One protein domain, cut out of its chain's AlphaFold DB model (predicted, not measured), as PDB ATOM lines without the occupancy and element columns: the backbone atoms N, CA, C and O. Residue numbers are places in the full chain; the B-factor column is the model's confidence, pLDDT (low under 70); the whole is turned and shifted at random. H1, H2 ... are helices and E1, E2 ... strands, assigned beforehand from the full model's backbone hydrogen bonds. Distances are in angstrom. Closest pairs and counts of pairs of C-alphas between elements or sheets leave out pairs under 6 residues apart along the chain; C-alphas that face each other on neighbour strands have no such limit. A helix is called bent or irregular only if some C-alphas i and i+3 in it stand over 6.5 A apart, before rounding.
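AT A GLANCE: This is residues 832 to 995 and 1011 to 1035 of the 1053 residues of the protein "uncharacterized protein LOC114332489 isoform X1" of Diabrotica virgifera virgifera (western corn rootworm) (UniProt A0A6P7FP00). A strongly twisted sheet is built round the long, bent strand E10, and two small hairpins, E5 with E6 and E8 with E9, are partly face to face with it, their strands crossing its strands. The short helix H3 and the first part of H2 graze this sheet, H1 comes close to H3 and to E5, and the small helix H4 sticks out beyond the end of E10. The 189 printed residues hold four named helices and ten named strands, in the order H1 H2 E1 E2 H3 E3 E4 E5 E6 E7 E8 E9 E10 H4. The large sheet, of E1, E2, E3, E4, E7 and E10, is branched and mixed, with E2 and E7 parallel and its other neighbour pairs antiparallel. The class is mixed, helices and strands; the whole is compact, with a radius of gyration of the C-alphas of 18.2 A and spans of 58 by 45 by 33 A.

IN THESE COORDINATES: H1, residues 832 to 842, begins at C-alpha 832 (123.082, 112.744, 140.756) and is neither bent nor irregular, but only just: C-alphas 838 and 841 are 6.4 A apart. H2, residues 847 to 859, is 18.5 A long. E1 is residues 865 to 871 and E2 residues 883 to 887. H3, residues 896 to 900, is irregular, with C-alphas 896 and 899 7.6 A apart. E3 is residues 907 to 911, E4 residues 916 to 921, E5 residues 937 to 944, 22.3 A long, and E6 residues 957 to 963, 18.9 A long. E7 is residues 966 to 971, E8 residues 974 to 977 and E9 residues 980 to 983. E10, residues 1013 to 1025, is 31.5 A long, from (111.031, 116.476, 117.680) to (120.500, 90.384, 132.514), and bends by 75 degrees at residue 1016. H4, residues 1030 to 1035, ends at (120.300, 72.599, 135.503).

HOW THE PARTS SIT: The three sheets form a stack of sheets, face to face in turn. E1 and E7 lie on one side of E10 and E4 on the other side. The pairing is staggered: E7 pairs with residues 1013 to 1017 (N 968 and O 1015, 2.8 A), E4 with 1015 to 1021 (N 918 and O 1019, 2.9 A) and E1 with 1020 to 1025 (N 869 and O 1022, 2.8 A). E2 is an edge strand beside E7, with N 884 and O 967 2.9 A apart; E3 is an edge strand that forms a hairpin with E4, with N 909 and O 917 3.0 A apart. The hairpin E5 and E6, with N 941 and O 960 2.9 A apart, has its strands at 77 degrees to those of the large sheet; the closest C-alphas of E6 and E10 are those of Leu 962 and Ser 1018, 6.1 A. E6 runs on into E7 at 83 degrees. The hairpin E8 and E9, with N 975 and O 982 2.9 A apart, has its strands at 89 degrees to those of the large sheet; the closest C-alphas of E3 and E9 are those of Leu 908 and Asn 980, 4.8 A. H2 touches H3 with residues 847 to 850 alone, the closest C-alphas being those of Ser 847 and Gly 896, 5.3 A. H2 and H3 only graze the large sheet, with residues 847 to 852 and 898 to 900. H1 is close to H3 but not clearly touching, the closest C-alphas being those of Arg 839 and Leu 900, 6.9 A. In H2 and H4 every O i to N i+4 pair is within hydrogen-bond range; in H1 5 of 7 are, and in H3 0 of 1, beside 1 of 2 O i to N i+3 pairs.

THE WHOLE: The two C-alphas farthest apart are those of Lys 930 and Ile 1035, 58.2 A. Residues 1030 to 1035, H4, stand free. Residues 996 to 1010 are not printed, and C-alphas 995 and 1011 are 20.6 A apart across this cut, which falls in the link E9 to E10. The links E1 to E2, E4 to E5 and E5 to E6 are long. The mean pLDDT of the printed part is 74.7; 56 residues are under 70, among them 846 to 866, 946 to 955 and 984 to 995.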
ATOM      1  N   LEU A 832     123.961 113.663 141.483       82.19
ATOM      2  CA  LEU A 832     123.082 112.744 140.756       82.19
ATOM      3  C   LEU A 832     123.197 111.313 141.303       82.19
ATOM      4  O   LEU A 832     122.175 110.709 141.616       82.19
ATOM      5  N   GLY A 833     124.418 110.806 141.499       82.81
ATOM      6  CA  GLY A 833     124.667 109.486 142.084       82.81
ATOM      7  C   GLY A 833     123.993 109.291 143.440       82.81
ATOM      8  O   GLY A 833     123.320 108.289 143.673       82.81
ATOM      9  N   LEU A 834     124.090 110.298 144.313       81.94
ATOM     10  CA  LEU A 834     123.428 110.316 145.622       81.94
ATOM     11  C   LEU A 834     121.892 110.359 145.525       81.94
ATOM     12  O   LEU A 834     121.218 109.703 146.318       81.94
ATOM     13  N   PHE A 835     121.332 111.089 144.554       85.25
ATOM     14  CA  PHE A 835     119.886 111.116 144.301       85.25
ATOM     15  C   PHE A 835     119.375 109.756 143.810       85.25
ATOM     16  O   PHE A 835     118.414 109.223 144.366       85.25
ATOM     17  N   LEU A 836     120.061 109.153 142.835       85.88
ATOM     18  CA  LEU A 836     119.732 107.830 142.303       85.88
ATOM     19  C   LEU A 836     119.840 106.757 143.393       85.88
ATOM     20  O   LEU A 836     118.885 106.020 143.619       85.88
ATOM     21  N   LYS A 837     120.933 106.744 144.167       84.19
ATOM     22  CA  LYS A 837     121.132 105.844 145.318       84.19
ATOM     23  C   LYS A 837     120.015 105.932 146.371       84.19
ATOM     24  O   LYS A 837     119.790 104.963 147.091       84.19
ATOM     25  N   TYR A 838     119.310 107.063 146.466       83.06
ATOM     26  CA  TYR A 838     118.171 107.252 147.373       83.06
ATOM     27  C   TYR A 838     116.799 106.960 146.729       83.06
ATOM     28  O   TYR A 838     115.869 106.571 147.438       83.06
ATOM     29  N   ARG A 839     116.648 107.121 145.406       84.38
ATOM     30  CA  ARG A 839     115.402 106.814 144.672       84.38
ATOM     31  C   ARG A 839     115.274 105.343 144.281       84.38
ATOM     32  O   ARG A 839     114.200 104.784 144.467       84.38
ATOM     33  N   LEU A 840     116.346 104.704 143.808       83.81
ATOM     34  CA  LEU A 840     116.334 103.308 143.340       83.81
ATOM     35  C   LEU A 840     115.783 102.302 144.377       83.81
ATOM     36  O   LEU A 840     114.932 101.502 143.997       83.81
ATOM     37  N   PRO A 841     116.130 102.363 145.685       82.00
ATOM     38  CA  PRO A 841     115.549 101.459 146.684       82.00
ATOM     39  C   PRO A 841     114.058 101.702 146.975       82.00
ATOM     40  O   PRO A 841     113.451 100.909 147.692       82.00
ATOM     41  N   LYS A 842     113.468 102.810 146.495       80.06
ATOM     42  CA  LYS A 842     112.042 103.129 146.686       80.06
ATOM     43  C   LYS A 842     111.146 102.592 145.570       80.06
ATOM     44  O   LYS A 842     109.931 102.621 145.742       80.06
ATOM     45  N   ILE A 843     111.721 102.127 144.459       78.94
ATOM     46  CA  ILE A 843     110.982 101.515 143.351       78.94
ATOM     47  C   ILE A 843     110.488 100.147 143.842       78.94
ATOM     48  O   ILE A 843     111.280  99.216 143.973       78.94
ATOM     49  N   ARG A 844     109.195 100.029 144.159       73.88
ATOM     50  CA  ARG A 844     108.574  98.756 144.565       73.88
ATOM     51  C   ARG A 844     108.188  97.943 143.340       73.88
ATOM     52  O   ARG A 844     108.366  96.731 143.332       73.88
ATOM     53  N   TYR A 845     107.710  98.634 142.309       71.06
ATOM     54  CA  TYR A 845     107.318  98.046 141.036       71.06
ATOM     55  C   TYR A 845     108.008  98.791 139.888       71.06
ATOM     56  O   TYR A 845     107.504  99.816 139.422       71.06
ATOM     57  N   PRO A 846     109.181  98.323 139.426       63.97
ATOM     58  CA  PRO A 846     109.728  98.766 138.151       63.97
ATOM     59  C   PRO A 846     108.768  98.427 137.000       63.97
ATOM     60  O   PRO A 846     108.061  97.422 137.068       63.97
ATOM     61  N   SER A 847     108.786  99.203 135.913       58.16
ATOM     62  CA  SER A 847     107.990  98.926 134.702       58.16
ATOM     63  C   SER A 847     108.273  97.520 134.165       58.16
ATOM     64  O   SER A 847     107.363  96.783 133.792       58.16
ATOM     65  N   TYR A 848     109.539  97.109 134.239       58.16
ATOM     66  CA  TYR A 848     109.978  95.775 133.867       58.16
ATOM     67  C   TYR A 848     109.354  94.658 134.731       58.16
ATOM     68  O   TYR A 848     109.111  93.575 134.217       58.16
ATOM     69  N   TYR A 849     109.007  94.890 136.005       49.22
ATOM     70  CA  TYR A 849     108.343  93.863 136.828       49.22
ATOM     71  C   TYR A 849     106.886  93.613 136.415       49.22
ATOM     72  O   TYR A 849     106.434  92.474 136.511       49.22
ATOM     73  N   PHE A 850     106.169  94.626 135.916       48.75
ATOM     74  CA  PHE A 850     104.857  94.412 135.291       48.75
ATOM     75  C   PHE A 850     104.997  93.564 134.020       48.75
ATOM     76  O   PHE A 850     104.266  92.589 133.849       48.75
ATOM     77  N   LEU A 851     106.012  93.858 133.199       51.16
ATOM     78  CA  LEU A 851     106.378  93.044 132.037       51.16
ATOM     79  C   LEU A 851     106.678  91.586 132.438       51.16
ATOM     80  O   LEU A 851     106.151  90.656 131.829       51.16
ATOM     81  N   ASN A 852     107.477  91.379 133.490       47.47
ATOM     82  CA  ASN A 852     107.956  90.057 133.900       47.47
ATOM     83  C   ASN A 852     106.887  89.211 134.615       47.47
ATOM     84  O   ASN A 852     106.821  88.003 134.395       47.47
ATOM     85  N   ALA A 853     106.007  89.818 135.421       43.06
ATOM     86  CA  ALA A 853     104.868  89.116 136.022       43.06
ATOM     87  C   ALA A 853     103.883  88.613 134.949       43.06
ATOM     88  O   ALA A 853     103.396  87.485 135.030       43.06
ATOM     89  N   TYR A 854     103.655  89.424 133.911       41.28
ATOM     90  CA  TYR A 854     102.832  89.070 132.754       41.28
ATOM     91  C   TYR A 854     103.488  87.969 131.894       41.28
ATOM     92  O   TYR A 854     102.843  86.976 131.560       41.28
ATOM     93  N   LEU A 855     104.795  88.083 131.611       39.91
ATOM     94  CA  LEU A 855     105.598  87.059 130.918       39.91
ATOM     95  C   LEU A 855     105.581  85.701 131.634       39.91
ATOM     96  O   LEU A 855     105.417  84.662 130.987       39.91
ATOM     97  N   TYR A 856     105.759  85.695 132.958       36.66
ATOM     98  CA  TYR A 856     105.830  84.472 133.758       36.66
ATOM     99  C   TYR A 856     104.509  83.691 133.727       36.66
ATOM    100  O   TYR A 856     104.519  82.476 133.539       36.66
ATOM    101  N   ALA A 857     103.375  84.396 133.825       42.34
ATOM    102  CA  ALA A 857     102.039  83.802 133.782       42.34
ATOM    103  C   ALA A 857     101.672  83.166 132.425       42.34
ATOM    104  O   ALA A 857     100.793  82.309 132.382       42.34
ATOM    105  N   GLN A 858     102.321  83.574 131.326       37.06
ATOM    106  CA  GLN A 858     101.972  83.139 129.966       37.06
ATOM    107  C   GLN A 858     102.979  82.174 129.324       37.06
ATOM    108  O   GLN A 858     102.588  81.355 128.495       37.06
ATOM    109  N   SER A 859     104.266  82.263 129.673       38.91
ATOM    110  CA  SER A 859     105.334  81.509 128.992       38.91
ATOM    111  C   SER A 859     105.910  80.337 129.790       38.91
ATOM    112  O   SER A 859     106.554  79.469 129.206       38.91
ATOM    113  N   GLY A 860     105.742  80.322 131.119       37.00
ATOM    114  CA  GLY A 860     106.393  79.351 132.009       37.00
ATOM    115  C   GLY A 860     107.924  79.477 132.108       37.00
ATOM    116  O   GLY A 860     108.547  78.716 132.846       37.00
ATOM    117  N   ILE A 861     108.546  80.431 131.401       42.88
ATOM    118  CA  ILE A 861     109.998  80.651 131.387       42.88
ATOM    119  C   ILE A 861     110.315  81.915 132.192       42.88
ATOM    120  O   ILE A 861     110.033  83.033 131.765       42.88
ATOM    121  N   ALA A 862     110.951  81.750 133.353       39.44
ATOM    122  CA  ALA A 862     111.417  82.875 134.160       39.44
ATOM    123  C   ALA A 862     112.637  83.555 133.504       39.44
ATOM    124  O   ALA A 862     113.745  83.015 133.535       39.44
ATOM    125  N   GLN A 863     112.452  84.744 132.917       48.62
ATOM    126  CA  GLN A 863     113.564  85.516 132.353       48.62
ATOM    127  C   GLN A 863     114.394  86.227 133.435       48.62
ATOM    128  O   GLN A 863     113.879  86.736 134.431       48.62
ATOM    129  N   GLN A 864     115.711  86.236 133.225       55.12
ATOM    130  CA  GLN A 864     116.739  86.492 134.239       55.12
ATOM    131  C   GLN A 864     117.153  87.976 134.295       55.12
ATOM    132  O   GLN A 864     118.304  88.310 134.021       55.12
ATOM    133  N   PHE A 865     116.231  88.872 134.646       52.72
ATOM    134  CA  PHE A 865     116.487  90.318 134.740       52.72
ATOM    135  C   PHE A 865     115.951  90.877 136.065       52.72
ATOM    136  O   PHE A 865     114.759  91.146 136.214       52.72
ATOM    137  N   ASP A 866     116.855  91.083 137.024       62.84
ATOM    138  CA  ASP A 866     116.517  91.524 138.386       62.84
ATOM    139  C   ASP A 866     116.999  92.971 138.656       62.84
ATOM    140  O   ASP A 866     116.775  93.523 139.738       62.84
ATOM    141  N   HIS A 867     117.732  93.581 137.715       73.69
ATOM    142  CA  HIS A 867     118.497  94.822 137.898       73.69
ATOM    143  C   HIS A 867     118.399  95.753 136.675       73.69
ATOM    144  O   HIS A 867     118.084  95.320 135.569       73.69
ATOM    145  N   TYR A 868     118.730  97.033 136.872       80.50
ATOM    146  CA  TYR A 868     118.966  97.996 135.792       80.50
ATOM    147  C   TYR A 868     120.424  98.453 135.811       80.50
ATOM    148  O   TYR A 868     120.919  98.897 136.850       80.50
ATOM    149  N   SER A 869     121.058  98.447 134.641       84.12
ATOM    150  CA  SER A 869     122.280  99.210 134.387       84.12
ATOM    151  C   SER A 869     121.910 100.684 134.178       84.12
ATOM    152  O   SER A 869     120.880 100.990 133.572       84.12
ATOM    153  N   ILE A 870     122.706 101.613 134.719       86.56
ATOM    154  CA  ILE A 870     122.354 103.041 134.780       86.56
ATOM    155  C   ILE A 870     123.457 103.881 134.149       86.56
ATOM    156  O   ILE A 870     124.572 103.956 134.660       86.56
ATOM    157  N   HIS A 871     123.103 104.558 133.060       85.25
ATOM    158  CA  HIS A 871     124.022 105.271 132.183       85.25
ATOM    159  C   HIS A 871     123.755 106.774 132.259       85.25
ATOM    160  O   HIS A 871     122.680 107.264 131.906       85.25
ATOM    161  N   TYR A 872     124.754 107.511 132.737       84.00
ATOM    162  CA  TYR A 872     124.791 108.974 132.788       84.00
ATOM    163  C   TYR A 872     126.191 109.458 132.380       84.00
ATOM    164  O   TYR A 872     127.115 108.657 132.314       84.00
ATOM    165  N   HIS A 873     126.365 110.750 132.103       76.06
ATOM    166  CA  HIS A 873     127.513 111.330 131.371       76.06
ATOM    167  C   HIS A 873     128.938 110.890 131.768       76.06
ATOM    168  O   HIS A 873     129.824 110.911 130.920       76.06
ATOM    169  N   GLU A 874     129.194 110.498 133.017       68.19
ATOM    170  CA  GLU A 874     130.525 110.027 133.444       68.19
ATOM    171  C   GLU A 874     130.836 108.587 132.980       68.19
ATOM    172  O   GLU A 874     132.003 108.204 132.935       68.19
ATOM    173  N   HIS A 875     129.814 107.811 132.596       62.62
ATOM    174  CA  HIS A 875     129.917 106.397 132.200       62.62
ATOM    175  C   HIS A 875     129.100 106.016 130.943       62.62
ATOM    176  O   HIS A 875     129.314 104.956 130.368       62.62
ATOM    177  N   GLY A 876     128.162 106.855 130.495       57.72
ATOM    178  CA  GLY A 876     127.203 106.516 129.434       57.72
ATOM    179  C   GLY A 876     127.690 106.735 127.999       57.72
ATOM    180  O   GLY A 876     127.115 106.155 127.083       57.72
ATOM    181  N   ASN A 877     128.741 107.534 127.784       58.41
ATOM    182  CA  ASN A 877     129.182 107.944 126.440       58.41
ATOM    183  C   ASN A 877     129.780 106.794 125.599       58.41
ATOM    184  O   ASN A 877     129.914 106.936 124.387       58.41
ATOM    185  N   GLU A 878     130.139 105.669 126.227       60.06
ATOM    186  CA  GLU A 878     130.614 104.450 125.548       60.06
ATOM    187  C   GLU A 878     129.472 103.473 125.206       60.06
ATOM    188  O   GLU A 878     129.657 102.571 124.391       60.06
ATOM    189  N   VAL A 879     128.291 103.645 125.816       72.31
ATOM    190  CA  VAL A 879     127.162 102.695 125.748       72.31
ATOM    191  C   VAL A 879     125.958 103.277 125.001       72.31
ATOM    192  O   VAL A 879     125.259 102.553 124.295       72.31
ATOM    193  N   VAL A 880     125.705 104.582 125.135       80.25
ATOM    194  CA  VAL A 880     124.566 105.273 124.518       80.25
ATOM    195  C   VAL A 880     125.043 106.037 123.273       80.25
ATOM    196  O   VAL A 880     125.850 106.958 123.409       80.25
ATOM    197  N   PRO A 881     124.547 105.718 122.061       84.06
ATOM    198  CA  PRO A 881     124.863 106.473 120.849       84.06
ATOM    199  C   PRO A 881     124.539 107.966 120.992       84.06
ATOM    200  O   PRO A 881     123.448 108.326 121.429       84.06
ATOM    201  N   GLY A 882     125.460 108.847 120.582       84.44
ATOM    202  CA  GLY A 882     125.318 110.303 120.756       84.44
ATOM    203  C   GLY A 882     124.131 110.941 120.015       84.44
ATOM    204  O   GLY A 882     123.685 112.021 120.399       84.44
ATOM    205  N   ASN A 883     123.586 110.257 119.006       89.62
ATOM    206  CA  ASN A 883     122.261 110.513 118.445       89.62
ATOM    207  C   ASN A 883     121.462 109.204 118.470       89.62
ATOM    208  O   ASN A 883     122.018 108.142 118.183       89.62
ATOM    209  N   LEU A 884     120.170 109.295 118.766       90.69
ATOM    210  CA  LEU A 884     119.207 108.196 118.741       90.69
ATOM    211  C   LEU A 884     117.989 108.616 117.915       90.69
ATOM    212  O   LEU A 884     117.586 109.778 117.950       90.69
ATOM    213  N   GLU A 885     117.373 107.674 117.209       93.00
ATOM    214  CA  GLU A 885     116.149 107.904 116.435       93.00
ATOM    215  C   GLU A 885     115.084 106.888 116.853       93.00
ATOM    216  O   GLU A 885     115.367 105.694 116.936       93.00
ATOM    217  N   PHE A 886     113.870 107.369 117.126       90.81
ATOM    218  CA  PHE A 886     112.720 106.547 117.513       90.81
ATOM    219  C   PHE A 886     111.478 106.967 116.726       90.81
ATOM    220  O   PHE A 886     111.251 108.154 116.479       90.81
ATOM    221  N   GLN A 887     110.626 106.011 116.381       89.62
ATOM    222  CA  GLN A 887     109.266 106.288 115.936       89.62
ATOM    223  C   GLN A 887     108.350 106.426 117.155       89.62
ATOM    224  O   GLN A 887     108.540 105.780 118.183       89.62
ATOM    225  N   ALA A 888     107.277 107.210 117.044       85.12
ATOM    226  CA  ALA A 888     106.309 107.390 118.128       85.12
ATOM    227  C   ALA A 888     105.546 106.100 118.520       85.12
ATOM    228  O   ALA A 888     104.728 106.133 119.436       85.12
ATOM    229  N   PHE A 889     105.770 104.968 117.836       83.38
ATOM    230  CA  PHE A 889     105.268 103.644 118.223       83.38
ATOM    231  C   PHE A 889     106.262 102.801 119.043       83.38
ATOM    232  O   PHE A 889     105.837 101.823 119.651       83.38
ATOM    233  N   ASP A 890     107.539 103.190 119.124       85.00
ATOM    234  CA  ASP A 890     108.551 102.523 119.967       85.00
ATOM    235  C   ASP A 890     108.400 102.873 121.462       85.00
ATOM    236  O   ASP A 890     109.083 102.326 122.331       85.00
ATOM    237  N   LEU A 891     107.507 103.826 121.750       87.00
ATOM    238  CA  LEU A 891     107.306 104.473 123.040       87.00
ATOM    239  C   LEU A 891     106.103 103.861 123.766       87.00
ATOM    240  O   LEU A 891     104.992 103.846 123.228       87.00
ATOM    241  N   ARG A 892     106.288 103.455 125.024       84.50
ATOM    242  CA  ARG A 892     105.198 103.058 125.928       84.50
ATOM    243  C   ARG A 892     105.003 104.060 127.057       84.50
ATOM    244  O   ARG A 892     105.923 104.762 127.478       84.50
ATOM    245  N   ALA A 893     103.782 104.071 127.588       78.62
ATOM    246  CA  ALA A 893     103.514 104.657 128.892       78.62
ATOM    247  C   ALA A 893     104.370 103.946 129.951       78.62
ATOM    248  O   ALA A 893     104.450 102.719 129.968       78.62
ATOM    249  N   CYS A 894     105.003 104.707 130.841       84.38
ATOM    250  CA  CYS A 894     105.714 104.119 131.966       84.38
ATOM    251  C   CYS A 894     104.744 103.696 133.066       84.38
ATOM    252  O   CYS A 894     104.052 104.530 133.654       84.38
ATOM    253  N   GLU A 895     104.741 102.400 133.353       81.00
ATOM    254  CA  GLU A 895     103.979 101.791 134.437       81.00
ATOM    255  C   GLU A 895     104.835 101.649 135.710       81.00
ATOM    256  O   GLU A 895     106.075 101.661 135.676       81.00
ATOM    257  N   GLY A 896     104.157 101.537 136.854       82.00
ATOM    258  CA  GLY A 896     104.787 101.424 138.170       82.00
ATOM    259  C   GLY A 896     105.510 102.692 138.651       82.00
ATOM    260  O   GLY A 896     105.211 103.814 138.248       82.00
ATOM    261  N   ASP A 897     106.486 102.504 139.538       81.00
ATOM    262  CA  ASP A 897     107.198 103.577 140.252       81.00
ATOM    263  C   ASP A 897     108.287 104.273 139.405       81.00
ATOM    264  O   ASP A 897     109.035 105.116 139.903       81.00
ATOM    265  N   THR A 898     108.423 103.930 138.121       78.94
ATOM    266  CA  THR A 898     109.544 104.374 137.267       78.94
ATOM    267  C   THR A 898     109.582 105.881 137.011       78.94
ATOM    268  O   THR A 898     110.663 106.450 136.853       78.94
ATOM    269  N   GLY A 899     108.440 106.567 137.103       77.25
ATOM    270  CA  GLY A 899     108.384 108.031 137.083       77.25
ATOM    271  C   GLY A 899     109.067 108.722 138.272       77.25
ATOM    272  O   GLY A 899     109.316 109.922 138.206       77.25
ATOM    273  N   LEU A 900     109.428 107.994 139.335       81.44
ATOM    274  CA  LEU A 900     110.190 108.529 140.474       81.44
ATOM    275  C   LEU A 900     111.709 108.589 140.222       81.44
ATOM    276  O   LEU A 900     112.446 109.106 141.065       81.44
ATOM    277  N   ILE A 901     112.187 108.037 139.100       87.94
ATOM    278  CA  ILE A 901     113.614 107.953 138.761       87.94
ATOM    279  C   ILE A 901     114.100 109.247 138.096       87.94
ATOM    280  O   ILE A 901     115.197 109.726 138.392       87.94
ATOM    281  N   CYS A 902     113.281 109.837 137.223       91.62
ATOM    282  CA  CYS A 902     113.627 111.067 136.525       91.62
ATOM    283  C   CYS A 902     113.442 112.312 137.415       91.62
ATOM    284  O   CYS A 902     112.467 112.404 138.164       91.62
ATOM    285  N   PRO A 903     114.343 113.309 137.339       89.94
ATOM    286  CA  PRO A 903     114.145 114.609 137.979       89.94
ATOM    287  C   PRO A 903     112.840 115.302 137.557       89.94
ATOM    288  O   PRO A 903     112.459 115.267 136.391       89.94
ATOM    289  N   ASN A 904     112.219 116.058 138.468       82.31
ATOM    290  CA  ASN A 904     110.923 116.738 138.278       82.31
ATOM    291  C   ASN A 904     110.844 117.771 137.124       82.31
ATOM    292  O   ASN A 904     109.820 118.423 136.961       82.31
ATOM    293  N   THR A 905     111.924 117.995 136.374       83.19
ATOM    294  CA  THR A 905     111.990 118.917 135.222       83.19
ATOM    295  C   THR A 905     112.371 118.211 133.918       83.19
ATOM    296  O   THR A 905     112.530 118.868 132.894       83.19
ATOM    297  N   THR A 906     112.591 116.897 133.961       89.06
ATOM    298  CA  THR A 906     112.788 116.042 132.787       89.06
ATOM    299  C   THR A 906     111.504 115.273 132.529       89.06
ATOM    300  O   THR A 906     110.832 114.868 133.475       89.06
ATOM    301  N   SER A 907     111.172 115.063 131.260       92.62
ATOM    302  CA  SER A 907     110.140 114.108 130.875       92.62
ATOM    303  C   SER A 907     110.686 112.678 130.855       92.62
ATOM    304  O   SER A 907     111.895 112.463 130.817       92.62
ATOM    305  N   LEU A 908     109.783 111.710 130.881       92.88
ATOM    306  CA  LEU A 908     110.031 110.282 130.997       92.88
ATOM    307  C   LEU A 908     109.497 109.566 129.747       92.88
ATOM    308  O   LEU A 908     108.374 109.835 129.311       92.88
ATOM    309  N   ILE A 909     110.286 108.633 129.211       94.06
ATOM    310  CA  ILE A 909     109.859 107.640 128.215       94.06
ATOM    311  C   ILE A 909     110.249 106.246 128.700       94.06
ATOM    312  O   ILE A 909     111.355 106.059 129.214       94.06
ATOM    313  N   CYS A 910     109.358 105.276 128.483       92.88
ATOM    314  CA  CYS A 910     109.675 103.856 128.562       92.88
ATOM    315  C   CYS A 910     109.717 103.267 127.153       92.88
ATOM    316  O   CYS A 910     108.857 103.556 126.318       92.88
ATOM    317  N   LEU A 911     110.731 102.450 126.902       91.19
ATOM    318  CA  LEU A 911     110.917 101.712 125.659       91.19
ATOM    319  C   LEU A 911     110.210 100.350 125.734       91.19
ATOM    320  O   LEU A 911     109.911  99.846 126.819       91.19
ATOM    321  N   ASN A 912     109.960  99.737 124.574       82.69
ATOM    322  CA  ASN A 912     109.314  98.422 124.470       82.69
ATOM    323  C   ASN A 912     110.069  97.278 125.189       82.69
ATOM    324  O   ASN A 912     109.445  96.281 125.541       82.69
ATOM    325  N   ASP A 913     111.375  97.417 125.441       82.88
ATOM    326  CA  ASP A 913     112.204  96.456 126.190       82.88
ATOM    327  C   ASP A 913     112.153  96.643 127.725       82.88
ATOM    328  O   ASP A 913     112.742  95.860 128.470       82.88
ATOM    329  N   GLY A 914     111.447  97.668 128.217       85.88
ATOM    330  CA  GLY A 914     111.414  98.050 129.632       85.88
ATOM    331  C   GLY A 914     112.518  99.027 130.057       85.88
ATOM    332  O   GLY A 914     112.567  99.404 131.233       85.88
ATOM    333  N   GLY A 915     113.375  99.467 129.128       91.56
ATOM    334  CA  GLY A 915     114.324 100.559 129.326       91.56
ATOM    335  C   GLY A 915     113.627 101.898 129.588       91.56
ATOM    336  O   GLY A 915     112.499 102.133 129.151       91.56
ATOM    337  N   VAL A 916     114.293 102.788 130.325       93.44
ATOM    338  CA  VAL A 916     113.730 104.058 130.813       93.44
ATOM    339  C   VAL A 916     114.675 105.215 130.491       93.44
ATOM    340  O   VAL A 916     115.863 105.155 130.808       93.44
ATOM    341  N   MET A 917     114.158 106.289 129.891       95.62
ATOM    342  CA  MET A 917     114.941 107.467 129.493       95.62
ATOM    343  C   MET A 917     114.394 108.761 130.105       95.62
ATOM    344  O   MET A 917     113.201 109.050 130.001       95.62
ATOM    345  N   CYS A 918     115.287 109.571 130.689       95.31
ATOM    346  CA  CYS A 918     114.965 110.915 131.177       95.31
ATOM    347  C   CYS A 918     115.374 111.974 130.148       95.31
ATOM    348  O   CYS A 918     116.564 112.237 129.922       95.31
ATOM    349  N   LEU A 919     114.364 112.590 129.544       94.56
ATOM    350  CA  LEU A 919     114.446 113.490 128.403       94.56
ATOM    351  C   LEU A 919     114.183 114.944 128.795       94.56
ATOM    352  O   LEU A 919     113.467 115.246 129.745       94.56
ATOM    353  N   THR A 920     114.718 115.882 128.025       92.44
ATOM    354  CA  THR A 920     114.345 117.304 128.079       92.44
ATOM    355  C   THR A 920     114.138 117.807 126.663       92.44
ATOM    356  O   THR A 920     114.907 117.436 125.786       92.44
ATOM    357  N   ASP A 921     113.153 118.669 126.426       87.62
ATOM    358  CA  ASP A 921     113.075 119.426 125.171       87.62
ATOM    359  C   ASP A 921     114.412 120.157 124.924       87.62
ATOM    360  O   ASP A 921     114.923 120.852 125.812       87.62
ATOM    361  N   MET A 922     114.996 119.990 123.732       81.94
ATOM    362  CA  MET A 922     116.240 120.657 123.337       81.94
ATOM    363  C   MET A 922     116.161 122.186 123.479       81.94
ATOM    364  O   MET A 922     117.160 122.810 123.844       81.94
ATOM    365  N   LEU A 923     114.980 122.784 123.283       82.81
ATOM    366  CA  LEU A 923     114.721 124.221 123.442       82.81
ATOM    367  C   LEU A 923     114.866 124.708 124.896       82.81
ATOM    368  O   LEU A 923     115.117 125.890 125.126       82.81
ATOM    369  N   LEU A 924     114.742 123.809 125.878       79.19
ATOM    370  CA  LEU A 924     114.913 124.105 127.307       79.19
ATOM    371  C   LEU A 924     116.349 123.855 127.806       79.19
ATOM    372  O   LEU A 924     116.658 124.125 128.973       79.19
ATOM    373  N   THR A 925     117.242 123.357 126.947       78.81
ATOM    374  CA  THR A 925     118.654 123.162 127.297       78.81
ATOM    375  C   THR A 925     119.436 124.478 127.267       78.81
ATOM    376  O   THR A 925     119.136 125.421 126.539       78.81
ATOM    377  N   THR A 926     120.487 124.561 128.082       82.06
ATOM    378  CA  THR A 926     121.405 125.710 128.128       82.06
ATOM    379  C   THR A 926     122.845 125.212 128.141       82.06
ATOM    380  O   THR A 926     123.104 124.165 128.719       82.06
ATOM    381  N   LYS A 927     123.796 125.922 127.522       78.75
ATOM    382  CA  LYS A 927     125.203 125.472 127.465       78.75
ATOM    383  C   LYS A 927     125.770 125.188 128.865       78.75
ATOM    384  O   LYS A 927     125.555 125.971 129.793       78.75
ATOM    385  N   CYS A 928     126.483 124.072 129.005       72.75
ATOM    386  CA  CYS A 928     127.092 123.638 130.257       72.75
ATOM    387  C   CYS A 928     128.234 124.575 130.676       72.75
ATOM    388  O   CYS A 928     129.364 124.426 130.226       72.75
ATOM    389  N   ASN A 929     127.938 125.490 131.605       68.19
ATOM    390  CA  ASN A 929     128.887 126.457 132.169       68.19
ATOM    391  C   ASN A 929     129.412 127.501 131.145       68.19
ATOM    392  O   ASN A 929     129.120 127.435 129.951       68.19
ATOM    393  N   LYS A 930     130.110 128.542 131.621       54.44
ATOM    394  CA  LYS A 930     130.596 129.655 130.776       54.44
ATOM    395  C   LYS A 930     132.031 129.492 130.262       54.44
ATOM    396  O   LYS A 930     132.394 130.177 129.309       54.44
ATOM    397  N   ASN A 931     132.835 128.623 130.875       59.72
ATOM    398  CA  ASN A 931     134.287 128.643 130.700       59.72
ATOM    399  C   ASN A 931     134.783 127.477 129.823       59.72
ATOM    400  O   ASN A 931     134.984 126.370 130.312       59.72
ATOM    401  N   ASN A 932     135.067 127.819 128.564       50.88
ATOM    402  CA  ASN A 932     135.918 127.144 127.572       50.88
ATOM    403  C   ASN A 932     135.434 125.878 126.815       50.88
ATOM    404  O   ASN A 932     135.048 124.855 127.365       50.88
ATOM    405  N   SER A 933     135.591 126.007 125.488       52.25
ATOM    406  CA  SER A 933     135.706 125.019 124.396       52.25
ATOM    407  C   SER A 933     134.607 123.981 124.114       52.25
ATOM    408  O   SER A 933     134.268 123.834 122.938       52.25
ATOM    409  N   THR A 934     134.028 123.259 125.077       57.31
ATOM    410  CA  THR A 934     133.085 122.164 124.748       57.31
ATOM    411  C   THR A 934     131.633 122.644 124.609       57.31
ATOM    412  O   THR A 934     131.109 123.408 125.416       57.31
ATOM    413  N   ARG A 935     130.941 122.208 123.541       65.69
ATOM    414  CA  ARG A 935     129.558 122.627 123.216       65.69
ATOM    415  C   ARG A 935     128.467 121.835 123.960       65.69
ATOM    416  O   ARG A 935     127.334 121.793 123.488       65.69
ATOM    417  N   THR A 936     128.778 121.208 125.092       77.19
ATOM    418  CA  THR A 936     127.824 120.352 125.813       77.19
ATOM    419  C   THR A 936     126.584 121.152 126.227       77.19
ATOM    420  O   THR A 936     126.682 122.239 126.806       77.19
ATOM    421  N   LEU A 937     125.401 120.631 125.902       82.00
ATOM    422  CA  LEU A 937     124.116 121.182 126.333       82.00
ATOM    423  C   LEU A 937     123.753 120.606 127.703       82.00
ATOM    424  O   LEU A 937     124.017 119.439 127.967       82.00
ATOM    425  N   CYS A 938     123.164 121.420 128.575       84.81
ATOM    426  CA  CYS A 938     122.784 121.052 129.935       84.81
ATOM    427  C   CYS A 938     121.318 121.394 130.224       84.81
ATOM    428  O   CYS A 938     120.891 122.550 130.099       84.81
ATOM    429  N   THR A 939     120.579 120.414 130.732       85.06
ATOM    430  CA  THR A 939     119.284 120.605 131.393       85.06
ATOM    431  C   THR A 939     119.496 121.130 132.809       85.06
ATOM    432  O   THR A 939     120.346 120.635 133.548       85.06
ATOM    433  N   LYS A 940     118.696 122.110 133.240       83.69
ATOM    434  CA  LYS A 940     118.679 122.576 134.638       83.69
ATOM    435  C   LYS A 940     117.725 121.717 135.464       83.69
ATOM    436  O   LYS A 940     116.569 122.084 135.664       83.69
ATOM    437  N   ALA A 941     118.216 120.575 135.938       84.56
ATOM    438  CA  ALA A 941     117.430 119.660 136.750       84.56
ATOM    439  C   ALA A 941     117.242 120.172 138.184       84.56
ATOM    440  O   ALA A 941     118.168 120.692 138.810       84.56
ATOM    441  N   THR A 942     116.031 120.017 138.715       82.81
ATOM    442  CA  THR A 942     115.681 120.451 140.075       82.81
ATOM    443  C   THR A 942     115.431 119.231 140.954       82.81
ATOM    444  O   THR A 942     114.401 118.576 140.825       82.81
ATOM    445  N   LEU A 943     116.380 118.918 141.844       83.06
ATOM    446  CA  LEU A 943     116.290 117.773 142.751       83.06
ATOM    447  C   LEU A 943     115.695 118.188 144.100       83.06
ATOM    448  O   LEU A 943     116.196 119.101 144.762       83.06
ATOM    449  N   THR A 944     114.646 117.488 144.524       79.50
ATOM    450  CA  THR A 944     114.048 117.600 145.859       79.50
ATOM    451  C   THR A 944     114.750 116.649 146.829       79.50
ATOM    452  O   THR A 944     114.749 115.432 146.641       79.50
ATOM    453  N   CYS A 945     115.358 117.190 147.887       71.25
ATOM    454  CA  CYS A 945     115.988 116.372 148.923       71.25
ATOM    455  C   CYS A 945     114.951 115.940 149.970       71.25
ATOM    456  O   CYS A 945     114.673 116.673 150.920       71.25
ATOM    457  N   GLU A 946     114.402 114.734 149.830       65.62
ATOM    458  CA  GLU A 946     113.591 114.081 150.868       65.62
ATOM    459  C   GLU A 946     114.480 113.614 152.036       65.62
ATOM    460  O   GLU A 946     114.881 112.456 152.105       65.62
ATOM    461  N   ASN A 947     114.802 114.526 152.958       59.62
ATOM    462  CA  ASN A 947     115.431 114.281 154.271       59.62
ATOM    463  C   ASN A 947     116.789 113.536 154.296       59.62
ATOM    464  O   ASN A 947     117.339 113.313 155.373       59.62
ATOM    465  N   ALA A 948     117.362 113.173 153.148       56.25
ATOM    466  CA  ALA A 948     118.635 112.467 153.071       56.25
ATOM    467  C   ALA A 948     119.829 113.378 153.415       56.25
ATOM    468  O   ALA A 948     120.072 114.401 152.766       56.25
ATOM    469  N   LEU A 949     120.633 112.954 154.394       53.94
ATOM    470  CA  LEU A 949     122.011 113.419 154.576       53.94
ATOM    471  C   LEU A 949     122.778 113.032 153.294       53.94
ATOM    472  O   LEU A 949     122.922 111.838 153.033       53.94
ATOM    473  N   PRO A 950     123.180 114.001 152.444       53.75
ATOM    474  CA  PRO A 950     123.919 115.189 152.873       53.75
ATOM    475  C   PRO A 950     123.267 116.555 152.552       53.75
ATOM    476  O   PRO A 950     123.968 117.567 152.551       53.75
ATOM    477  N   CYS A 951     121.960 116.643 152.277       58.22
ATOM    478  CA  CYS A 951     121.300 117.930 151.989       58.22
ATOM    479  C   CYS A 951     121.081 118.767 153.268       58.22
ATOM    480  O   CYS A 951     119.972 118.863 153.796       58.22
ATOM    481  N   ASN A 952     122.156 119.348 153.806       55.56
ATOM    482  CA  ASN A 952     122.166 119.881 155.166       55.56
ATOM    483  C   ASN A 952     121.468 121.259 155.297       55.56
ATOM    484  O   ASN A 952     121.966 122.290 154.845       55.56
ATOM    485  N   LYS A 953     120.304 121.243 155.958       58.03
ATOM    486  CA  LYS A 953     119.531 122.337 156.591       58.03
ATOM    487  C   LYS A 953     119.075 123.585 155.807       58.03
ATOM    488  O   LYS A 953     118.027 124.096 156.185       58.03
ATOM    489  N   ILE A 954     119.758 124.097 154.775       57.06
ATOM    490  CA  ILE A 954     119.454 125.463 154.261       57.06
ATOM    491  C   ILE A 954     118.564 125.508 152.999       57.06
ATOM    492  O   ILE A 954     117.786 126.445 152.844       57.06
ATOM    493  N   THR A 955     118.582 124.503 152.114       59.94
ATOM    494  CA  THR A 955     117.633 124.435 150.975       59.94
ATOM    495  C   THR A 955     117.107 123.017 150.740       59.94
ATOM    496  O   THR A 955     117.874 122.074 150.575       59.94
ATOM    497  N   LYS A 956     115.774 122.861 150.669       73.62
ATOM    498  CA  LYS A 956     115.096 121.580 150.347       73.62
ATOM    499  C   LYS A 956     115.226 121.167 148.870       73.62
ATOM    500  O   LYS A 956     114.790 120.083 148.484       73.62
ATOM    501  N   VAL A 957     115.766 122.055 148.037       79.50
ATOM    502  CA  VAL A 957     115.742 121.976 146.575       79.50
ATOM    503  C   VAL A 957     117.114 122.369 146.038       79.50
ATOM    504  O   VAL A 957     117.508 123.530 146.153       79.50
ATOM    505  N   LYS A 958     117.829 121.423 145.421       83.50
ATOM    506  CA  LYS A 958     119.135 121.667 144.799       83.50
ATOM    507  C   LYS A 958     118.996 121.631 143.280       83.50
ATOM    508  O   LYS A 958     118.622 120.613 142.701       83.50
ATOM    509  N   LYS A 959     119.306 122.753 142.628       84.38
ATOM    510  CA  LYS A 959     119.404 122.827 141.165       84.38
ATOM    511  C   LYS A 959     120.765 122.281 140.735       84.38
ATOM    512  O   LYS A 959     121.787 122.708 141.269       84.38
ATOM    513  N   ILE A 960     120.772 121.356 139.783       85.88
ATOM    514  CA  ILE A 960     121.979 120.819 139.148       85.88
ATOM    515  C   ILE A 960     121.897 121.015 137.633       85.88
ATOM    516  O   ILE A 960     120.811 121.141 137.069       85.88
ATOM    517  N   ALA A 961     123.047 121.040 136.970       86.69
ATOM    518  CA  ALA A 961     123.117 120.943 135.522       86.69
ATOM    519  C   ALA A 961     123.324 119.468 135.153       86.69
ATOM    520  O   ALA A 961     124.309 118.871 135.585       86.69
ATOM    521  N   LEU A 962     122.395 118.884 134.397       88.69
ATOM    522  CA  LEU A 962     122.552 117.562 133.798       88.69
ATOM    523  C   LEU A 962     123.010 117.732 132.349       88.69
ATOM    524  O   LEU A 962     122.234 118.268 131.554       88.69
ATOM    525  N   PRO A 963     124.244 117.334 131.998       89.44
ATOM    526  CA  PRO A 963     124.712 117.384 130.622       89.44
ATOM    527  C   PRO A 963     123.977 116.364 129.747       89.44
ATOM    528  O   PRO A 963     123.565 115.299 130.206       89.44
ATOM    529  N   CYS A 964     123.840 116.710 128.474       91.75
ATOM    530  CA  CYS A 964     123.273 115.856 127.446       91.75
ATOM    531  C   CYS A 964     124.232 114.712 127.111       91.75
ATOM    532  O   CYS A 964     125.391 114.976 126.790       91.75
ATOM    533  N   ILE A 965     123.748 113.470 127.157       91.62
ATOM    534  CA  ILE A 965     124.518 112.278 126.754       91.62
ATOM    535  C   ILE A 965     124.176 111.797 125.342       91.62
ATOM    536  O   ILE A 965     125.004 111.181 124.683       91.62
ATOM    537  N   SER A 966     122.970 112.103 124.865       93.44
ATOM    538  CA  SER A 966     122.508 111.766 123.519       93.44
ATOM    539  C   SER A 966     121.385 112.711 123.094       93.44
ATOM    540  O   SER A 966     120.661 113.231 123.949       93.44
ATOM    541  N   VAL A 967     121.226 112.940 121.790       92.50
ATOM    542  CA  VAL A 967     120.052 113.618 121.222       92.50
ATOM    543  C   VAL A 967     119.113 112.573 120.623       92.50
ATOM    544  O   VAL A 967     119.420 111.957 119.606       92.50
ATOM    545  N   VAL A 968     117.950 112.399 121.247       94.06
ATOM    546  CA  VAL A 968     116.845 111.577 120.743       94.06
ATOM    547  C   VAL A 968     116.016 112.398 119.759       94.06
ATOM    548  O   VAL A 968     115.505 113.457 120.111       94.06
ATOM    549  N   THR A 969     115.847 111.897 118.541       93.94
ATOM    550  CA  THR A 969     114.936 112.446 117.530       93.94
ATOM    551  C   THR A 969     113.722 111.526 117.415       93.94
ATOM    552  O   THR A 969     113.859 110.363 117.039       93.94
ATOM    553  N   ILE A 970     112.534 112.029 117.765       92.81
ATOM    554  CA  ILE A 970     111.277 111.268 117.724       92.81
ATOM    555  C   ILE A 970     110.464 111.667 116.493       92.81
ATOM    556  O   ILE A 970     110.186 112.849 116.275       92.81
ATOM    557  N   TYR A 971     110.057 110.669 115.710       89.06
ATOM    558  CA  TYR A 971     109.249 110.819 114.504       89.06
ATOM    559  C   TYR A 971     107.776 110.473 114.773       89.06
ATOM    560  O   TYR A 971     107.460 109.384 115.254       89.06
ATOM    561  N   GLY A 972     106.868 111.387 114.419       87.69
ATOM    562  CA  GLY A 972     105.417 111.245 114.600       87.69
ATOM    563  C   GLY A 972     104.852 112.093 115.744       87.69
ATOM    564  O   GLY A 972     105.594 112.672 116.538       87.69
ATOM    565  N   ASP A 973     103.523 112.189 115.814       84.19
ATOM    566  CA  ASP A 973     102.845 113.007 116.818       84.19
ATOM    567  C   ASP A 973     102.975 112.398 118.228       84.19
ATOM    568  O   ASP A 973     102.615 111.243 118.477       84.19
ATOM    569  N   ILE A 974     103.437 113.213 119.177       86.19
ATOM    570  CA  ILE A 974     103.591 112.873 120.597       86.19
ATOM    571  C   ILE A 974     102.975 113.960 121.484       86.19
ATOM    572  O   ILE A 974     102.884 115.121 121.088       86.19
ATOM    573  N   MET A 975     102.536 113.580 122.685       85.56
ATOM    574  CA  MET A 975     101.931 114.475 123.674       85.56
ATOM    575  C   MET A 975     102.497 114.213 125.072       85.56
ATOM    576  O   MET A 975     102.608 113.064 125.498       85.56
ATOM    577  N   THR A 976     102.829 115.273 125.810       79.62
ATOM    578  CA  THR A 976     103.375 115.161 127.171       79.62
ATOM    579  C   THR A 976     102.275 115.377 128.204       79.62
ATOM    580  O   THR A 976     101.676 116.449 128.254       79.62
ATOM    581  N   VAL A 977     102.028 114.391 129.070       78.88
ATOM    582  CA  VAL A 977     101.058 114.494 130.174       78.88
ATOM    583  C   VAL A 977     101.760 114.143 131.484       78.88
ATOM    584  O   VAL A 977     102.315 113.060 131.633       78.88
ATOM    585  N   ARG A 978     101.757 115.076 132.448       78.94
ATOM    586  CA  ARG A 978     102.374 114.911 133.786       78.94
ATOM    587  C   ARG A 978     103.847 114.443 133.757       78.94
ATOM    588  O   ARG A 978     104.262 113.678 134.621       78.94
ATOM    589  N   HIS A 979     104.628 114.964 132.808       79.38
ATOM    590  CA  HIS A 979     106.029 114.607 132.505       79.38
ATOM    591  C   HIS A 979     106.245 113.255 131.805       79.38
ATOM    592  O   HIS A 979     107.374 112.959 131.443       79.38
ATOM    593  N   ASN A 980     105.215 112.465 131.521       79.06
ATOM    594  CA  ASN A 980     105.356 111.292 130.655       79.06
ATOM    595  C   ASN A 980     105.091 111.705 129.200       79.06
ATOM    596  O   ASN A 980     104.127 112.433 128.943       79.06
ATOM    597  N   ILE A 981     105.917 111.258 128.252       83.06
ATOM    598  CA  ILE A 981     105.663 111.446 126.815       83.06
ATOM    599  C   ILE A 981     104.911 110.222 126.286       83.06
ATOM    600  O   ILE A 981     105.349 109.088 126.451       83.06
ATOM    601  N   TYR A 982     103.781 110.472 125.629       80.50
ATOM    602  CA  TYR A 982     102.914 109.468 125.020       80.50
ATOM    603  C   TYR A 982     102.875 109.654 123.504       80.50
ATOM    604  O   TYR A 982     102.971 110.778 123.003       80.50
ATOM    605  N   LYS A 983     102.614 108.570 122.771       82.94
ATOM    606  CA  LYS A 983     102.129 108.646 121.391       82.94
ATOM    607  C   LYS A 983     100.825 109.449 121.356       82.94
ATOM    608  O   LYS A 983      99.883 109.118 122.075       82.94
ATOM    609  N   SER A 984     100.748 110.478 120.518       69.00
ATOM    610  CA  SER A 984      99.516 111.248 120.345       69.00
ATOM    611  C   SER A 984      98.524 110.431 119.522       69.00
ATOM    612  O   SER A 984      98.607 110.349 118.298       69.00
ATOM    613  N   VAL A 985      97.577 109.788 120.202       65.69
ATOM    614  CA  VAL A 985      96.406 109.198 119.549       65.69
ATOM    615  C   VAL A 985      95.328 110.276 119.489       65.69
ATOM    616  O   VAL A 985      94.987 110.863 120.516       65.69
ATOM    617  N   ALA A 986      94.751 110.516 118.307       47.62
ATOM    618  CA  ALA A 986      93.783 111.595 118.056       47.62
ATOM    619  C   ALA A 986      92.498 111.547 118.921       47.62
ATOM    620  O   ALA A 986      91.695 112.477 118.899       47.62
ATOM    621  N   THR A 987      92.294 110.472 119.686       43.31
ATOM    622  CA  THR A 987      91.237 110.323 120.695       43.31
ATOM    623  C   THR A 987      91.634 110.842 122.083       43.31
ATOM    624  O   THR A 987      90.773 111.349 122.799       43.31
ATOM    625  N   MET A 988      92.909 110.749 122.484       44.34
ATOM    626  CA  MET A 988      93.363 111.093 123.844       44.34
ATOM    627  C   MET A 988      93.565 112.597 124.051       44.34
ATOM    628  O   MET A 988      93.334 113.102 125.150       44.34
ATOM    629  N   SER A 989      93.901 113.334 122.988       43.34
ATOM    630  CA  SER A 989      93.988 114.804 122.996       43.34
ATOM    631  C   SER A 989      92.672 115.500 123.374       43.34
ATOM    632  O   SER A 989      92.686 116.660 123.773       43.34
ATOM    633  N   LYS A 990      91.537 114.792 123.286       37.78
ATOM    634  CA  LYS A 990      90.201 115.297 123.637       37.78
ATOM    635  C   LYS A 990      89.782 115.015 125.088       37.78
ATOM    636  O   LYS A 990      88.757 115.532 125.520       37.78
ATOM    637  N   ILE A 991      90.538 114.187 125.817       39.16
ATOM    638  CA  ILE A 991      90.216 113.734 127.185       39.16
ATOM    639  C   ILE A 991      90.967 114.562 128.242       39.16
ATOM    640  O   ILE A 991      90.457 114.772 129.340       39.16
ATOM    641  N   TYR A 992      92.154 115.078 127.912       35.06
ATOM    642  CA  TYR A 992      92.961 115.907 128.810       35.06
ATOM    643  C   TYR A 992      92.889 117.386 128.413       35.06
ATOM    644  O   TYR A 992      93.664 117.850 127.583       35.06
ATOM    645  N   THR A 993      91.979 118.141 129.032       32.34
ATOM    646  CA  THR A 993      91.885 119.603 128.851       32.34
ATOM    647  C   THR A 993      92.972 120.376 129.607       32.34
ATOM    648  O   THR A 993      93.342 121.468 129.185       32.34
ATOM    649  N   ASP A 994      93.538 119.802 130.674       31.09
ATOM    650  CA  ASP A 994      94.605 120.405 131.495       31.09
ATOM    651  C   ASP A 994      96.017 120.164 130.915       31.09
ATOM    652  O   ASP A 994      96.944 119.744 131.613       31.09
ATOM    653  N   ILE A 995      96.201 120.411 129.615       33.94
ATOM    654  CA  ILE A 995      97.525 120.377 128.976       33.94
ATOM    655  C   ILE A 995      98.140 121.779 129.030       33.94
ATOM    656  O   ILE A 995      97.619 122.724 128.439       33.94
ATOM    657  N   LYS A1011     107.098 117.083 111.503       66.88
ATOM    658  CA  LYS A1011     108.490 117.417 111.832       66.88
ATOM    659  C   LYS A1011     108.916 116.657 113.077       66.88
ATOM    660  O   LYS A1011     108.261 116.757 114.110       66.88
ATOM    661  N   ALA A1012     110.029 115.940 112.967       84.50
ATOM    662  CA  ALA A1012     110.608 115.208 114.082       84.50
ATOM    663  C   ALA A1012     110.999 116.153 115.231       84.50
ATOM    664  O   ALA A1012     111.481 117.265 114.999       84.50
ATOM    665  N   GLN A1013     110.779 115.704 116.464       91.75
ATOM    666  CA  GLN A1013     111.031 116.476 117.680       91.75
ATOM    667  C   GLN A1013     112.326 115.994 118.336       91.75
ATOM    668  O   GLN A1013     112.547 114.789 118.446       91.75
ATOM    669  N   GLN A1014     113.189 116.922 118.762       93.38
ATOM    670  CA  GLN A1014     114.495 116.586 119.334       93.38
ATOM    671  C   GLN A1014     114.537 116.814 120.844       93.38
ATOM    672  O   GLN A1014     114.243 117.903 121.341       93.38
ATOM    673  N   PHE A1015     114.974 115.783 121.561       94.81
ATOM    674  CA  PHE A1015     115.072 115.740 123.009       94.81
ATOM    675  C   PHE A1015     116.498 115.430 123.447       94.81
ATOM    676  O   PHE A1015     117.167 114.546 122.918       94.81
ATOM    677  N   CYS A1016     116.944 116.134 124.474       94.94
ATOM    678  CA  CYS A1016     118.181 115.857 125.166       94.94
ATOM    679  C   CYS A1016     117.992 114.707 126.164       94.94
ATOM    680  O   CYS A1016     117.239 114.846 127.132       94.94
ATOM    681  N   VAL A1017     118.691 113.591 125.956       94.88
ATOM    682  CA  VAL A1017     118.796 112.497 126.928       94.88
ATOM    683  C   VAL A1017     119.778 112.900 128.025       94.88
ATOM    684  O   VAL A1017     120.882 113.365 127.739       94.88
ATOM    685  N   SER A1018     119.387 112.696 129.283       91.50
ATOM    686  CA  SER A1018     120.198 113.030 130.468       91.50
ATOM    687  C   SER A1018     120.500 111.833 131.381       91.50
ATOM    688  O   SER A1018     121.457 111.872 132.155       91.50
ATOM    689  N   LEU A1019     119.698 110.771 131.280       92.81
ATOM    690  CA  LEU A1019     119.832 109.513 132.011       92.81
ATOM    691  C   LEU A1019     119.172 108.402 131.185       92.81
ATOM    692  O   LEU A1019     118.073 108.612 130.664       92.81
ATOM    693  N   VAL A1020     119.809 107.234 131.107       92.12
ATOM    694  CA  VAL A1020     119.213 106.002 130.571       92.12
ATOM    695  C   VAL A1020     119.354 104.893 131.609       92.12
ATOM    696  O   VAL A1020     120.421 104.723 132.196       92.12
ATOM    697  N   LEU A1021     118.291 104.124 131.822       91.44
ATOM    698  CA  LEU A1021     118.323 102.866 132.557       91.44
ATOM    699  C   LEU A1021     117.957 101.743 131.590       91.44
ATOM    700  O   LEU A1021     116.893 101.797 130.977       91.44
ATOM    701  N   LEU A1022     118.816 100.735 131.464       90.12
ATOM    702  CA  LEU A1022     118.575  99.560 130.622       90.12
ATOM    703  C   LEU A1022     118.473  98.317 131.516       90.12
ATOM    704  O   LEU A1022     119.318  98.176 132.409       90.12
ATOM    705  N   PRO A1023     117.485  97.424 131.313       84.25
ATOM    706  CA  PRO A1023     117.389  96.184 132.078       84.25
ATOM    707  C   PRO A1023     118.659  95.349 131.871       84.25
ATOM    708  O   PRO A1023     119.094  95.112 130.745       84.25
ATOM    709  N   GLU A1024     119.279  94.924 132.968       84.44
ATOM    710  CA  GLU A1024     120.534  94.175 132.950       84.44
ATOM    711  C   GLU A1024     120.252  92.703 133.254       84.44
ATOM    712  O   GLU A1024     119.695  92.363 134.303       84.44
ATOM    713  N   ALA A1025     120.623  91.823 132.321       73.25
ATOM    714  CA  ALA A1025     120.500  90.384 132.514       73.25
ATOM    715  C   ALA A1025     121.407  89.963 133.674       73.25
ATOM    716  O   ALA A1025     122.627  90.147 133.614       73.25
ATOM    717  N   ARG A1026     120.835  89.391 134.738       77.38
ATOM    718  CA  ARG A1026     121.648  88.945 135.870       77.38
ATOM    719  C   ARG A1026     122.562  87.799 135.419       77.38
ATOM    720  O   ARG A1026     122.106  86.911 134.693       77.38
ATOM    721  N   PRO A1027     123.830  87.756 135.861       73.75
ATOM    722  CA  PRO A1027     124.680  86.604 135.597       73.75
ATOM    723  C   PRO A1027     124.006  85.345 136.159       73.75
ATOM    724  O   PRO A1027     123.590  85.323 137.321       73.75
ATOM    725  N   ARG A1028     123.873  84.310 135.319       70.44
ATOM    726  CA  ARG A1028     123.238  83.037 135.695       70.44
ATOM    727  C   ARG A1028     123.905  82.465 136.939       70.44
ATOM    728  O   ARG A1028     125.136  82.414 137.000       70.44
ATOM    729  N   SER A1029     123.107  82.008 137.902       80.44
ATOM    730  CA  SER A1029     123.661  81.323 139.073       80.44
ATOM    731  C   SER A1029     124.312  80.000 138.644       80.44
ATOM    732  O   SER A1029     123.892  79.391 137.659       80.44
ATOM    733  N   GLU A1030     125.336  79.523 139.361       80.56
ATOM    734  CA  GLU A1030     125.972  78.239 139.008       80.56
ATOM    735  C   GLU A1030     124.970  77.068 139.055       80.56
ATOM    736  O   GLU A1030     125.077  76.136 138.264       80.56
ATOM    737  N   GLY A1031     123.939  77.157 139.909       80.25
ATOM    738  CA  GLY A1031     122.823  76.207 139.930       80.25
ATOM    739  C   GLY A1031     121.985  76.225 138.647       80.25
ATOM    740  O   GLY A1031     121.686  75.167 138.103       80.25
ATOM    741  N   GLU A1032     121.660  77.405 138.107       76.69
ATOM    742  CA  GLU A1032     120.940  77.529 136.827       76.69
ATOM    743  C   GLU A1032     121.755  76.967 135.656       76.69
ATOM    744  O   GLU A1032     121.224  76.202 134.852       76.69
ATOM    745  N   LYS A1033     123.060  77.274 135.596       81.88
ATOM    746  CA  LYS A1033     123.967  76.699 134.586       81.88
ATOM    747  C   LYS A1033     124.038  75.174 134.695       81.88
ATOM    748  O   LYS A1033     124.092  74.483 133.678       81.88
ATOM    749  N   MET A1034     124.038  74.639 135.918       77.00
ATOM    750  CA  MET A1034     124.067  73.197 136.170       77.00
ATOM    751  C   MET A1034     122.773  72.506 135.714       77.00
ATOM    752  O   MET A1034     122.854  71.445 135.093       77.00
ATOM    753  N   ILE A1035     121.605  73.114 135.952       76.12
ATOM    754  CA  ILE A1035     120.300  72.599 135.503       76.12
ATOM    755  C   ILE A1035     120.230  72.575 133.967       76.12
ATOM    756  O   ILE A1035     120.027  71.510 133.389       76.12
TER     757      ILE A1035